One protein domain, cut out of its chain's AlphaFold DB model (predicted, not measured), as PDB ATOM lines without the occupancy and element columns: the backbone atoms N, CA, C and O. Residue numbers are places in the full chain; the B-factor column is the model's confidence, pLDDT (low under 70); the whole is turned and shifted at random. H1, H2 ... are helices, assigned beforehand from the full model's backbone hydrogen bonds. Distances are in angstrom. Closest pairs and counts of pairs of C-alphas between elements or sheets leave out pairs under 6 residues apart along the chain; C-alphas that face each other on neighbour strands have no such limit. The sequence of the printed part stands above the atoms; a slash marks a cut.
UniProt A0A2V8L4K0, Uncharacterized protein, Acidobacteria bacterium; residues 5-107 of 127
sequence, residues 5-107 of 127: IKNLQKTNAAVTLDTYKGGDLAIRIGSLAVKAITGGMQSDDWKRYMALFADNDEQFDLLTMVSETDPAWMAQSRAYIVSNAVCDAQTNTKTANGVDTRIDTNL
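Overview. This is residues 5 to 107 of the 127 residues of an uncharacterized protein of Acidobacteria bacterium (UniProt A0A2V8L4K0). H1 and H2 form a V, with the last part of H5 between its arms. Short H3 and H4 continue from H2, and H6 crosses the first part of H5. All helix, compact and elongated, 103 residues are printed with six named helices, H1 to H6, and no named strand; the radius of gyration of the C-alphas is 13.3 A, the spans 43 by 28 by 22 A.

Along the chain. H1, residues 5 to 19, starts at C-alpha 5 (195.399, 199.003, 289.357) and measures 20.9 A. H2, residues 24 to 39, measures 22.3 A. H3 is residues 44 to 50, H4 57 to 64. H5, residues 72 to 86, measures 22.0 A. H6, residues 99 to 105, ends at C-alpha 105 (189.906, 203.893, 297.111).

Arrangement. Closest C-alphas of touching helices are, among them, Val 15 and Ala 26 of H1 and H2, 5.1 A; Gly 30 and Val 86 of H2 and H5, 5.2 A; Ser 77 and Val 99 of H5 and H6, 5.8 A. H1 and H5 touch at a shallow tilt of 17 degrees. Every O i to N i+4 pair is within hydrogen-bond range in H1 to H5, 2 of 3 in H6.

Size, cuts and confidence. The printed part has no cut; link H5 to H6 is long. Residues 84 to 107 are under pLDDT 70.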
ATOM      1  N   ILE A   5     195.071 200.438 289.387       75.19
ATOM      2  CA  ILE A   5     195.399 199.003 289.357       75.19
ATOM      3  C   ILE A   5     194.956 198.338 288.057       75.19
ATOM      4  O   ILE A   5     195.662 197.481 287.525       75.19
ATOM      5  N   LYS A   6     193.828 198.764 287.486       75.44
ATOM      6  CA  LYS A   6     193.366 198.253 286.193       75.44
ATOM      7  C   LYS A   6     194.333 198.636 285.068       75.44
ATOM      8  O   LYS A   6     194.568 197.823 284.179       75.44
ATOM      9  N   ASN A   7     194.906 199.839 285.092       75.69
ATOM     10  CA  ASN A   7     195.891 200.262 284.092       75.69
ATOM     11  C   ASN A   7     197.237 199.564 284.268       75.69
ATOM     12  O   ASN A   7     197.855 199.167 283.280       75.69
ATOM     13  N   LEU A   8     197.636 199.300 285.511       75.06
ATOM     14  CA  LEU A   8     198.802 198.476 285.804       75.06
ATOM     15  C   LEU A   8     198.623 197.037 285.292       75.06
ATOM     16  O   LEU A   8     199.503 196.514 284.614       75.06
ATOM     17  N   GLN A   9     197.453 196.428 285.508       73.50
ATOM     18  CA  GLN A   9     197.117 195.101 284.975       73.50
ATOM     19  C   GLN A   9     197.107 195.062 283.442       73.50
ATOM     20  O   GLN A   9     197.638 194.126 282.851       73.50
ATOM     21  N   LYS A  10     196.534 196.079 282.783       75.38
ATOM     22  CA  LYS A  10     196.571 196.191 281.313       75.38
ATOM     23  C   LYS A  10     198.002 196.297 280.795       75.38
ATOM     24  O   LYS A  10     198.335 195.643 279.813       75.38
ATOM     25  N   THR A  11     198.828 197.113 281.446       73.44
ATOM     26  CA  THR A  11     200.234 197.304 281.075       73.44
ATOM     27  C   THR A  11     201.009 196.001 281.230       73.44
ATOM     28  O   THR A  11     201.686 195.584 280.296       73.44
ATOM     29  N   ASN A  12     200.827 195.293 282.347       70.69
ATOM     30  CA  ASN A  12     201.442 193.987 282.584       70.69
ATOM     31  C   ASN A  12     200.989 192.938 281.544       70.69
ATOM     32  O   ASN A  12     201.821 192.241 280.963       70.69
ATOM     33  N   ALA A  13     199.695 192.885 281.208       71.75
ATOM     34  CA  ALA A  13     199.187 191.993 280.165       71.75
ATOM     35  C   ALA A  13     199.751 192.329 278.769       71.75
ATOM     36  O   ALA A  13     200.072 191.423 277.999       71.75
ATOM     37  N   ALA A  14     199.901 193.619 278.446       71.56
ATOM     38  CA  ALA A  14     200.494 194.071 277.187       71.56
ATOM     39  C   ALA A  14     201.984 193.709 277.095       71.56
ATOM     40  O   ALA A  14     202.410 193.189 276.068       71.56
ATOM     41  N   VAL A  15     202.742 193.916 278.176       69.88
ATOM     42  CA  VAL A  15     204.148 193.496 278.299       69.88
ATOM     43  C   VAL A  15     204.273 191.983 278.150       69.88
ATOM     44  O   VAL A  15     205.082 191.514 277.362       69.88
ATOM     45  N   THR A  16     203.423 191.212 278.830       68.56
ATOM     46  CA  THR A  16     203.407 189.746 278.737       68.56
ATOM     47  C   THR A  16     203.205 189.282 277.298       68.56
ATOM     48  O   THR A  16     203.956 188.444 276.804       68.56
ATOM     49  N   LEU A  17     202.212 189.844 276.600       68.00
ATOM     50  CA  LEU A  17     201.936 189.512 275.203       68.00
ATOM     51  C   LEU A  17     203.085 189.916 274.266       68.00
ATOM     52  O   LEU A  17     203.372 189.196 273.311       68.00
ATOM     53  N   ASP A  18     203.712 191.061 274.517       70.94
ATOM     54  CA  ASP A  18     204.829 191.574 273.726       70.94
ATOM     55  C   ASP A  18     206.110 190.750 273.904       70.94
ATOM     56  O   ASP A  18     206.806 190.493 272.924       70.94
ATOM     57  N   THR A  19     206.376 190.227 275.104       67.12
ATOM     58  CA  THR A  19     207.496 189.307 275.352       67.12
ATOM     59  C   THR A  19     207.419 188.064 274.459       67.12
ATOM     60  O   THR A  19     208.439 187.610 273.948       67.12
ATOM     61  N   TYR A  20     206.216 187.555 274.168       66.56
ATOM     62  CA  TYR A  20     206.030 186.456 273.207       66.56
ATOM     63  C   TYR A  20     206.251 186.863 271.737       66.56
ATOM     64  O   TYR A  20     206.331 185.993 270.871       66.56
ATOM     65  N   LYS A  21     206.327 188.166 271.440       66.88
ATOM     66  CA  LYS A  21     206.456 188.740 270.091       66.88
ATOM     67  C   LYS A  21     207.800 189.430 269.822       66.88
ATOM     68  O   LYS A  21     208.002 189.888 268.702       66.88
ATOM     69  N   GLY A  22     208.702 189.498 270.803       65.69
ATOM     70  CA  GLY A  22     210.030 190.108 270.653       65.69
ATOM     71  C   GLY A  22     210.474 190.986 271.828       65.69
ATOM     72  O   GLY A  22     211.673 191.160 272.009       65.69
ATOM     73  N   GLY A  23     209.550 191.470 272.667       67.06
ATOM     74  CA  GLY A  23     209.871 192.149 273.930       67.06
ATOM     75  C   GLY A  23     210.214 193.644 273.842       67.06
ATOM     76  O   GLY A  23     210.633 194.225 274.844       67.06
ATOM     77  N   ASP A  24     210.037 194.302 272.695       73.75
ATOM     78  CA  ASP A  24     210.365 195.726 272.520       73.75
ATOM     79  C   ASP A  24     209.542 196.662 273.419       73.75
ATOM     80  O   ASP A  24     210.028 197.705 273.866       73.75
ATOM     81  N   LEU A  25     208.274 196.345 273.690       71.25
ATOM     82  CA  LEU A  25     207.460 197.097 274.647       71.25
ATOM     83  C   LEU A  25     207.955 196.873 276.077       71.25
ATOM     84  O   LEU A  25     208.045 197.831 276.845       71.25
ATOM     85  N   ALA A  26     208.310 195.632 276.418       67.38
ATOM     86  CA  ALA A  26     208.864 195.292 277.726       67.38
ATOM     87  C   ALA A  26     210.163 196.072 277.998       67.38
ATOM     88  O   ALA A  26     210.314 196.685 279.055       67.38
ATOM     89  N   ILE A  27     211.061 196.133 277.007       72.06
ATOM     90  CA  ILE A  27     212.320 196.889 277.080       72.06
ATOM     91  C   ILE A  27     212.056 198.392 277.240       72.06
ATOM     92  O   ILE A  27     212.683 199.041 278.079       72.06
ATOM     93  N   ARG A  28     211.111 198.962 276.479       76.19
ATOM     94  CA  ARG A  28     210.772 200.394 276.561       76.19
ATOM     95  C   ARG A  28     210.182 200.779 277.915       76.19
ATOM     96  O   ARG A  28     210.628 201.758 278.513       76.19
ATOM     97  N   ILE A  29     209.227 200.002 278.427       75.94
ATOM     98  CA  ILE A  29     208.620 200.245 279.744       75.94
ATOM     99  C   ILE A  29     209.661 200.062 280.855       75.94
ATOM    100  O   ILE A  29     209.744 200.905 281.750       75.94
ATOM    101  N   GLY A  30     210.511 199.035 280.755       74.25
ATOM    102  CA  GLY A  30     211.636 198.835 281.665       74.25
ATOM    103  C   GLY A  30     212.613 200.015 281.661       74.25
ATOM    104  O   GLY A  30     212.998 200.501 282.722       74.25
ATOM    105  N   SER A  31     212.960 200.550 280.486       78.31
ATOM    106  CA  SER A  31     213.838 201.722 280.362       78.31
ATOM    107  C   SER A  31     213.231 202.978 280.996       78.31
ATOM    108  O   SER A  31     213.921 203.691 281.729       78.31
ATOM    109  N   LEU A  32     211.937 203.237 280.770       81.19
ATOM    110  CA  LEU A  32     211.231 204.363 281.391       81.19
ATOM    111  C   LEU A  32     211.202 204.239 282.917       81.19
ATOM    112  O   LEU A  32     211.434 205.226 283.612       81.19
ATOM    113  N   ALA A  33     210.990 203.034 283.441       81.62
ATOM    114  CA  ALA A  33     211.004 202.796 284.877       81.62
ATOM    115  C   ALA A  33     212.396 203.003 285.493       81.62
ATOM    116  O   ALA A  33     212.518 203.646 286.534       81.62
ATOM    117  N   VAL A  34     213.460 202.515 284.840       80.12
ATOM    118  CA  VAL A  34     214.849 202.727 285.287       80.12
ATOM    119  C   VAL A  34     215.180 204.218 285.329       80.12
ATOM    120  O   VAL A  34     215.756 204.693 286.311       80.12
ATOM    121  N   LYS A  35     214.772 204.979 284.306       83.38
ATOM    122  CA  LYS A  35     214.937 206.438 284.285       83.38
ATOM    123  C   LYS A  35     214.137 207.118 285.396       83.38
ATOM    124  O   LYS A  35     214.693 207.956 286.094       83.38
ATOM    125  N   ALA A  36     212.889 206.711 285.629       85.00
ATOM    126  CA  ALA A  36     212.058 207.245 286.709       85.00
ATOM    127  C   ALA A  36     212.669 207.007 288.103       85.00
ATOM    128  O   ALA A  36     212.680 207.919 288.928       85.00
ATOM    129  N   ILE A  37     213.220 205.813 288.361       82.88
ATOM    130  CA  ILE A  37     213.929 205.502 289.614       82.88
ATOM    131  C   ILE A  37     215.180 206.372 289.750       82.88
ATOM    132  O   ILE A  37     215.413 206.954 290.807       82.88
ATOM    133  N   THR A  38     215.973 206.469 288.682       85.25
ATOM    134  CA  THR A  38     217.253 207.192 288.692       85.25
ATOM    135  C   THR A  38     217.056 208.702 288.827       85.25
ATOM    136  O   THR A  38     217.815 209.360 289.532       85.25
ATOM    137  N   GLY A  39     216.031 209.255 288.174       83.75
ATOM    138  CA  GLY A  39     215.682 210.674 288.240       83.75
ATOM    139  C   GLY A  39     215.002 211.078 289.550       83.75
ATOM    140  O   GLY A  39     215.046 212.246 289.924       83.75
ATOM    141  N   GLY A  40     214.397 210.124 290.264       83.69
ATOM    142  CA  GLY A  40     213.708 210.358 291.530       83.69
ATOM    143  C   GLY A  40     212.270 210.863 291.372       83.69
ATOM    144  O   GLY A  40     211.843 211.317 290.304       83.69
ATOM    145  N   MET A  41     211.510 210.777 292.469       77.75
ATOM    146  CA  MET A  41     210.143 211.299 292.557       77.75
ATOM    147  C   MET A  41     210.183 212.819 292.335       77.75
ATOM    148  O   MET A  41     210.955 213.490 293.008       77.75
ATOM    149  N   GLN A  42     209.367 213.339 291.411       82.69
ATOM    150  CA  GLN A  42     209.334 214.717 290.858       82.69
ATOM    151  C   GLN A  42     210.089 214.952 289.537       82.69
ATOM    152  O   GLN A  42     209.812 215.955 288.873       82.69
ATOM    153  N   SER A  43     210.976 214.051 289.103       87.62
ATOM    154  CA  SER A  43     211.644 214.199 287.799       87.62
ATOM    155  C   SER A  43     210.669 214.119 286.618       87.62
ATOM    156  O   SER A  43     209.587 213.531 286.708       87.62
ATOM    157  N   ASP A  44     211.055 214.671 285.468       88.06
ATOM    158  CA  ASP A  44     210.249 214.535 284.250       88.06
ATOM    159  C   ASP A  44     210.159 213.077 283.778       88.06
ATOM    160  O   ASP A  44     209.139 212.667 283.224       88.06
ATOM    161  N   ASP A  45     211.179 212.263 284.060       86.94
ATOM    162  CA  ASP A  45     211.151 210.825 283.788       86.94
ATOM    163  C   ASP A  45     210.150 210.096 284.694       86.94
ATOM    164  O   ASP A  45     209.397 209.244 284.218       86.94
ATOM    165  N   TRP A  46     210.058 210.489 285.969       88.38
ATOM    166  CA  TRP A  46     209.015 210.011 286.877       88.38
ATOM    167  C   TRP A  46     207.615 210.336 286.355       88.38
ATOM    168  O   TRP A  46     206.762 209.454 286.271       88.38
ATOM    169  N   LYS A  47     207.392 211.588 285.942       89.19
ATOM    170  CA  LYS A  47     206.117 212.033 285.365       89.19
ATOM    171  C   LYS A  47     205.750 211.234 284.117       89.19
ATOM    172  O   LYS A  47     204.648 210.700 284.040       89.19
ATOM    173  N   ARG A  48     206.678 211.088 283.168       86.44
ATOM    174  CA  ARG A  48     206.461 210.315 281.932       86.44
ATOM    175  C   ARG A  48     206.090 208.867 282.212       86.44
ATOM    176  O   ARG A  48     205.202 208.330 281.560       86.44
ATOM    177  N   TYR A  49     206.750 208.243 283.180       86.50
ATOM    178  CA  TYR A  49     206.451 206.869 283.547       86.50
ATOM    179  C   TYR A  49     205.085 206.735 284.234       86.50
ATOM    180  O   TYR A  49     204.300 205.861 283.878       86.50
ATOM    181  N   MET A  50     204.758 207.631 285.168       87.19
ATOM    182  CA  MET A  50     203.470 207.619 285.873       87.19
ATOM    183  C   MET A  50     202.278 207.922 284.954       87.19
ATOM    184  O   MET A  50     201.196 207.371 285.161       87.19
ATOM    185  N   ALA A  51     202.481 208.716 283.898       86.81
ATOM    186  CA  ALA A  51     201.466 208.985 282.877       86.81
ATOM    187  C   ALA A  51     200.950 207.713 282.179       86.81
ATOM    188  O   ALA A  51     199.810 207.697 281.731       86.81
ATOM    189  N   LEU A  52     201.742 206.632 282.125       81.44
ATOM    190  CA  LEU A  52     201.304 205.346 281.556       81.44
ATOM    191  C   LEU A  52     200.134 204.722 282.330       81.44
ATOM    192  O   LEU A  52     199.413 203.873 281.803       81.44
ATOM    193  N   PHE A  53     199.969 205.110 283.595       81.38
ATOM    194  CA  PHE A  53     199.001 204.513 284.505       81.38
ATOM    195  C   PHE A  53     197.836 205.451 284.832       81.38
ATOM    196  O   PHE A  53     196.785 204.955 285.237       81.38
ATOM    197  N   ALA A  54     197.988 206.762 284.624       83.69
ATOM    198  CA  ALA A  54     196.960 207.767 284.885       83.69
ATOM    199  C   ALA A  54     195.997 207.951 283.694       83.69
ATOM    200  O   ALA A  54     196.423 208.144 282.560       83.69
ATOM    201  N   ASP A  55     194.690 207.938 283.962       78.25
ATOM    202  CA  ASP A  55     193.632 208.202 282.972       78.25
ATOM    203  C   ASP A  55     193.135 209.662 282.975       78.25
ATOM    204  O   ASP A  55     192.512 210.106 282.009       78.25
ATOM    205  N   ASN A  56     193.358 210.406 284.063       77.81
ATOM    206  CA  ASN A  56     192.973 211.816 284.221       77.81
ATOM    207  C   ASN A  56     194.038 212.604 285.012       77.81
ATOM    208  O   ASN A  56     194.939 212.009 285.612       77.81
ATOM    209  N   ASP A  57     193.936 213.937 284.981       78.94
ATOM    210  CA  ASP A  57     194.931 214.827 285.599       78.94
ATOM    211  C   ASP A  57     195.029 214.599 287.116       78.94
ATOM    212  O   ASP A  57     196.106 214.667 287.689       78.94
ATOM    213  N   GLU A  58     193.930 214.208 287.763       77.38
ATOM    214  CA  GLU A  58     193.897 213.910 289.198       77.38
ATOM    215  C   GLU A  58     194.728 212.668 289.559       77.38
ATOM    216  O   GLU A  58     195.525 212.689 290.497       77.38
ATOM    217  N   GLN A  59     194.593 211.584 288.792       78.69
ATOM    218  CA  GLN A  59     195.441 210.400 288.940       78.69
ATOM    219  C   GLN A  59     196.899 210.747 288.659       78.69
ATOM    220  O   GLN A  59     197.794 210.253 289.343       78.69
ATOM    221  N   PHE A  60     197.146 211.598 287.667       84.12
ATOM    222  CA  PHE A  60     198.490 212.031 287.330       84.12
ATOM    223  C   PHE A  60     199.125 212.850 288.461       84.12
ATOM    224  O   PHE A  60     200.246 212.548 288.877       84.12
ATOM    225  N   ASP A  61     198.403 213.811 289.027       83.19
ATOM    226  CA  ASP A  61     198.859 214.625 290.155       83.19
ATOM    227  C   ASP A  61     199.107 213.756 291.393       83.19
ATOM    228  O   ASP A  61     200.168 213.853 292.011       83.19
ATOM    229  N   LEU A  62     198.211 212.813 291.701       80.00
ATOM    230  CA  LEU A  62     198.400 211.855 292.799       80.00
ATOM    231  C   LEU A  62     199.649 210.987 292.624       80.00
ATOM    232  O   LEU A  62     200.301 210.622 293.606       80.00
ATOM    233  N   LEU A  63     200.016 210.645 291.391       83.31
ATOM    234  CA  LEU A  63     201.213 209.855 291.120       83.31
ATOM    235  C   LEU A  63     202.498 210.690 291.057       83.31
ATOM    236  O   LEU A  63     203.581 210.130 291.242       83.31
ATOM    237  N   THR A  64     202.416 211.998 290.803       85.12
ATOM    238  CA  THR A  64     203.590 212.824 290.467       85.12
ATOM    239  C   THR A  64     203.911 213.934 291.459       85.12
ATOM    240  O   THR A  64     205.088 214.273 291.603       85.12
ATOM    241  N   MET A  65     202.924 214.471 292.177       80.00
ATOM    242  CA  MET A  65     203.149 215.463 293.224       80.00
ATOM    243  C   MET A  65     203.540 214.778 294.528       80.00
ATOM    244  O   MET A  65     202.823 213.917 295.027       80.00
ATOM    245  N   VAL A  66     204.673 215.172 295.105       73.00
ATOM    246  CA  VAL A  66     205.081 214.723 296.440       73.00
ATOM    247  C   VAL A  66     204.736 215.828 297.428       73.00
ATOM    248  O   VAL A  66     205.291 216.921 297.327       73.00
ATOM    249  N   SER A  67     203.835 215.545 298.366       72.56
ATOM    250  CA  SER A  67     203.526 216.445 299.480       72.56
ATOM    251  C   SER A  67     204.221 215.980 300.759       72.56
ATOM    252  O   SER A  67     204.312 214.783 301.021       72.56
ATOM    253  N   GLU A  68     204.642 216.914 301.613       68.31
ATOM    254  CA  GLU A  68     205.100 216.597 302.978       68.31
ATOM    255  C   GLU A  68     203.986 215.976 303.837       68.31
ATOM    256  O   GLU A  68     204.255 215.293 304.824       68.31
ATOM    257  N   THR A  69     202.728 216.178 303.442       72.06
ATOM    258  CA  THR A  69     201.550 215.574 304.073       72.06
ATOM    259  C   THR A  69     201.114 214.278 303.395       72.06
ATOM    260  O   THR A  69     200.032 213.774 303.710       72.06
ATOM    261  N   ASP A  70     201.891 213.754 302.439       74.00
ATOM    262  CA  ASP A  70     201.528 212.517 301.760       74.00
ATOM    263  C   ASP A  70     201.449 211.380 302.781       74.00
ATOM    264  O   ASP A  70     202.398 211.121 303.532       74.00
ATOM    265  N   PRO A  71     200.328 210.649 302.822       69.06
ATOM    266  CA  PRO A  71     200.229 209.518 303.714       69.06
ATOM    267  C   PRO A  71     201.215 208.431 303.266       69.06
ATOM    268  O   PRO A  71     201.402 208.192 302.075       69.06
ATOM    269  N   ALA A  72     201.812 207.712 304.222       69.69
ATOM    270  CA  ALA A  72     202.878 206.738 303.952       69.69
ATOM    271  C   ALA A  72     202.511 205.659 302.908       69.69
ATOM    272  O   ALA A  72     203.383 205.137 302.211       69.69
ATOM    273  N   TRP A  73     201.219 205.338 302.761       68.81
ATOM    274  CA  TRP A  73     200.748 204.402 301.740       68.81
ATOM    275  C   TRP A  73     200.907 204.946 300.312       68.81
ATOM    276  O   TRP A  73     201.050 204.147 299.397       68.81
ATOM    277  N   MET A  74     200.942 206.266 300.102       75.94
ATOM    278  CA  MET A  74     201.090 206.882 298.779       75.94
ATOM    279  C   MET A  74     202.482 206.630 298.192       75.94
ATOM    280  O   MET A  74     202.617 206.215 297.041       75.94
ATOM    281  N   ALA A  75     203.528 206.794 299.004       75.75
ATOM    282  CA  ALA A  75     204.892 206.457 298.604       75.75
ATOM    283  C   ALA A  75     205.032 204.956 298.290       75.75
ATOM    284  O   ALA A  75     205.652 204.586 297.292       75.75
ATOM    285  N   GLN A  76     204.392 204.093 299.090       72.44
ATOM    286  CA  GLN A  76     204.351 202.647 298.845       72.44
ATOM    287  C   GLN A  76     203.607 202.304 297.547       72.44
ATOM    288  O   GLN A  76     204.078 201.470 296.783       72.44
ATOM    289  N   SER A  77     202.493 202.979 297.263       74.75
ATOM    290  CA  SER A  77     201.716 202.843 296.027       74.75
ATOM    291  C   SER A  77     202.513 203.231 294.783       74.75
ATOM    292  O   SER A  77     202.549 202.493 293.801       74.75
ATOM    293  N   ARG A  78     203.210 204.368 294.838       81.94
ATOM    294  CA  ARG A  78     204.092 204.848 293.769       81.94
ATOM    295  C   ARG A  78     205.249 203.878 293.513       81.94
ATOM    296  O   ARG A  78     205.492 203.497 292.371       81.94
ATOM    297  N   ALA A  79     205.918 203.419 294.571       77.62
ATOM    298  CA  ALA A  79     206.977 202.414 294.469       77.62
ATOM    299  C   ALA A  79     206.456 201.076 293.918       77.62
ATOM    300  O   ALA A  79     207.132 200.412 293.132       77.62
ATOM    301  N   TYR A  80     205.236 200.695 294.296       75.44
ATOM    302  CA  TYR A  80     204.578 199.491 293.813       75.44
ATOM    303  C   TYR A  80     204.300 199.540 292.304       75.44
ATOM    304  O   TYR A  80     204.543 198.545 291.620       75.44
ATOM    305  N   ILE A  81     203.860 200.687 291.775       77.38
ATOM    306  CA  ILE A  81     203.659 200.884 290.331       77.38
ATOM    307  C   ILE A  81     204.966 200.662 289.572       77.38
ATOM    308  O   ILE A  81     205.013 199.853 288.646       77.38
ATOM    309  N   VAL A  82     206.040 201.311 290.026       76.06
ATOM    310  CA  VAL A  82     207.376 201.160 289.439       76.06
ATOM    311  C   VAL A  82     207.864 199.716 289.505       76.06
ATOM    312  O   VAL A  82     208.362 199.183 288.521       76.06
ATOM    313  N   SER A  83     207.682 199.048 290.645       70.06
ATOM    314  CA  SER A  83     208.184 197.684 290.841       70.06
ATOM    315  C   SER A  83     207.461 196.665 289.953       70.06
ATOM    316  O   SER A  83     208.094 195.776 289.393       70.06
ATOM    317  N   ASN A  84     206.141 196.793 289.776       66.62
ATOM    318  CA  ASN A  84     205.352 195.794 289.041       66.62
ATOM    319  C   ASN A  84     205.361 195.961 287.526       66.62
ATOM    320  O   ASN A  84     205.029 195.008 286.827       66.62
ATOM    321  N   ALA A  85     205.714 197.134 287.009       58.44
ATOM    322  CA  ALA A  85     205.906 197.302 285.570       58.44
ATOM    323  C   ALA A  85     207.349 197.002 285.117       58.44
ATOM    324  O   ALA A  85     207.598 196.963 283.915       58.44
ATOM    325  N   VAL A  86     208.275 196.756 286.054       53.97
ATOM    326  CA  VAL A  86     209.654 196.304 285.779       53.97
ATOM    327  C   VAL A  86     209.828 194.803 285.997       53.97
ATOM    328  O   VAL A  86     210.632 194.177 285.309       53.97
ATOM    329  N   CYS A  87     209.102 194.217 286.949       53.12
ATOM    330  CA  CYS A  87     209.203 192.790 287.234       53.12
ATOM    331  C   CYS A  87     208.467 191.924 286.198       53.12
ATOM    332  O   CYS A  87     207.513 192.362 285.561       53.12
ATOM    333  N   ASP A  88     208.951 190.684 286.069       49.38
ATOM    334  CA  ASP A  88     208.482 189.592 285.204       49.38
ATOM    335  C   ASP A  88     206.958 189.605 284.955       49.38
ATOM    336  O   ASP A  88     206.171 189.869 285.866       49.38
ATOM    337  N   ALA A  89     206.544 189.233 283.741       48.16
ATOM    338  CA  ALA A  89     205.162 188.963 283.337       48.16
ATOM    339  C   ALA A  89     204.380 188.070 284.330       48.16
ATOM    340  O   ALA A  89     203.154 188.124 284.393       48.16
ATOM    341  N   GLN A  90     205.076 187.249 285.120       46.84
ATOM    342  CA  GLN A  90     204.500 186.385 286.160       46.84
ATOM    343  C   GLN A  90     204.205 187.101 287.499       46.84
ATOM    344  O   GLN A  90     203.607 186.508 288.403       46.84
ATOM    345  N   THR A  91     204.620 188.358 287.669       55.75
ATOM    346  CA  THR A  91     204.449 189.107 288.923       55.75
ATOM    347  C   THR A  91     202.980 189.476 289.109       55.75
ATOM    348  O   THR A  91     202.385 190.169 288.284       55.75
ATOM    349  N   ASN A  92     202.363 188.994 290.192       56.50
ATOM    350  CA  ASN A  92     200.959 189.283 290.469       56.50
ATOM    351  C   ASN A  92     200.780 190.692 291.053       56.50
ATOM    352  O   ASN A  92     201.635 191.197 291.774       56.50
ATOM    353  N   THR A  93     199.623 191.305 290.787       56.66
ATOM    354  CA  THR A  93     199.328 192.666 291.244       56.66
ATOM    355  C   THR A  93     198.729 192.725 292.662       56.66
ATOM    356  O   THR A  93     197.920 193.615 292.937       56.66
ATOM    357  N   LYS A  94     199.020 191.757 293.540       53.97
ATOM    358  CA  LYS A  94     198.497 191.739 294.916       53.97
ATOM    359  C   LYS A  94     199.597 192.110 295.899       53.97
ATOM    360  O   LYS A  94     200.698 191.574 295.841       53.97
ATOM    361  N   THR A  95     199.280 192.977 296.859       52.50
ATOM    362  CA  THR A  95     200.216 193.325 297.936       52.50
ATOM    363  C   THR A  95     199.794 192.722 299.268       52.50
ATOM    364  O   THR A  95     198.611 192.676 299.593       52.50
ATOM    365  N   ALA A  96     200.768 192.322 300.090       44.81
ATOM    366  CA  ALA A  96     200.509 191.859 301.458       44.81
ATOM    367  C   ALA A  96     199.886 192.950 302.360       44.81
ATOM    368  O   ALA A  96     199.247 192.628 303.356       44.81
ATOM    369  N   ASN A  97     200.034 194.230 301.989       52.66
ATOM    370  CA  ASN A  97     199.591 195.391 302.772       52.66
ATOM    371  C   ASN A  97     198.327 196.087 302.218       52.66
ATOM    372  O   ASN A  97     197.948 197.145 302.726       52.66
ATOM    373  N   GLY A  98     197.681 195.541 301.180       56.91
ATOM    374  CA  GLY A  98     196.485 196.139 300.565       56.91
ATOM    375  C   GLY A  98     196.716 197.530 299.956       56.91
ATOM    376  O   GLY A  98     195.800 198.353 299.903       56.91
ATOM    377  N   VAL A  99     197.949 197.815 299.534       57.88
ATOM    378  CA  VAL A  99     198.362 199.051 298.850       57.88
ATOM    379  C   VAL A  99     197.567 199.229 297.554       57.88
ATOM    380  O   VAL A  99     197.116 200.331 297.250       57.88
ATOM    381  N   ASP A 100     197.305 198.124 296.856       60.62
ATOM    382  CA  ASP A 100     196.462 198.043 295.665       60.62
ATOM    383  C   ASP A 100     195.018 198.496 295.916       60.62
ATOM    384  O   ASP A 100     194.433 199.205 295.103       60.62
ATOM    385  N   THR A 101     194.447 198.186 297.077       60.81
ATOM    386  CA  THR A 101     193.112 198.680 297.436       60.81
ATOM    387  C   THR A 101     193.156 200.168 297.786       60.81
ATOM    388  O   THR A 101     192.290 200.936 297.370       60.81
ATOM    389  N   ARG A 102     194.171 200.614 298.537       65.88
ATOM    390  CA  ARG A 102     194.257 201.996 299.047       65.88
ATOM    391  C   ARG A 102     194.504 203.024 297.948       65.88
ATOM    392  O   ARG A 102     193.942 204.114 298.029       65.88
ATOM    393  N   ILE A 103     195.298 202.669 296.935       68.12
ATOM    394  CA  ILE A 103     195.572 203.557 295.802       68.12
ATOM    395  C   ILE A 103     194.303 203.861 295.000       68.12
ATOM    396  O   ILE A 103     194.113 204.996 294.591       68.12
ATOM    397  N   ASP A 104     193.410 202.879 294.840       69.62
ATOM    398  CA  ASP A 104     192.169 203.046 294.080       69.62
ATOM    399  C   ASP A 104     191.031 203.657 294.914       69.62
ATOM    400  O   ASP A 104     190.149 204.301 294.356       69.62
ATOM    401  N   THR A 105     191.009 203.434 296.235       61.88
ATOM    402  CA  THR A 105     189.906 203.893 297.111       61.88
ATOM    403  C   THR A 105     190.022 205.369 297.499       61.88
ATOM    404  O   THR A 105     189.010 205.998 297.780       61.88
ATOM    405  N   ASN A 106     191.235 205.931 297.508       59.41
ATOM    406  CA  ASN A 106     191.466 207.356 297.792       59.41
ATOM    407  C   ASN A 106     191.492 208.235 296.530       59.41
ATOM    408  O   ASN A 106     191.776 209.427 296.623       59.41
ATOM    409  N   LEU A 107     191.182 207.662 295.362       58.78
ATOM    410  CA  LEU A 107     190.745 208.427 294.198       58.78
ATOM    411  C   LEU A 107     189.341 208.938 294.528       58.78
ATOM    412  O   LEU A 107     188.360 208.230 294.302       58.78
TER     413      LEU A 107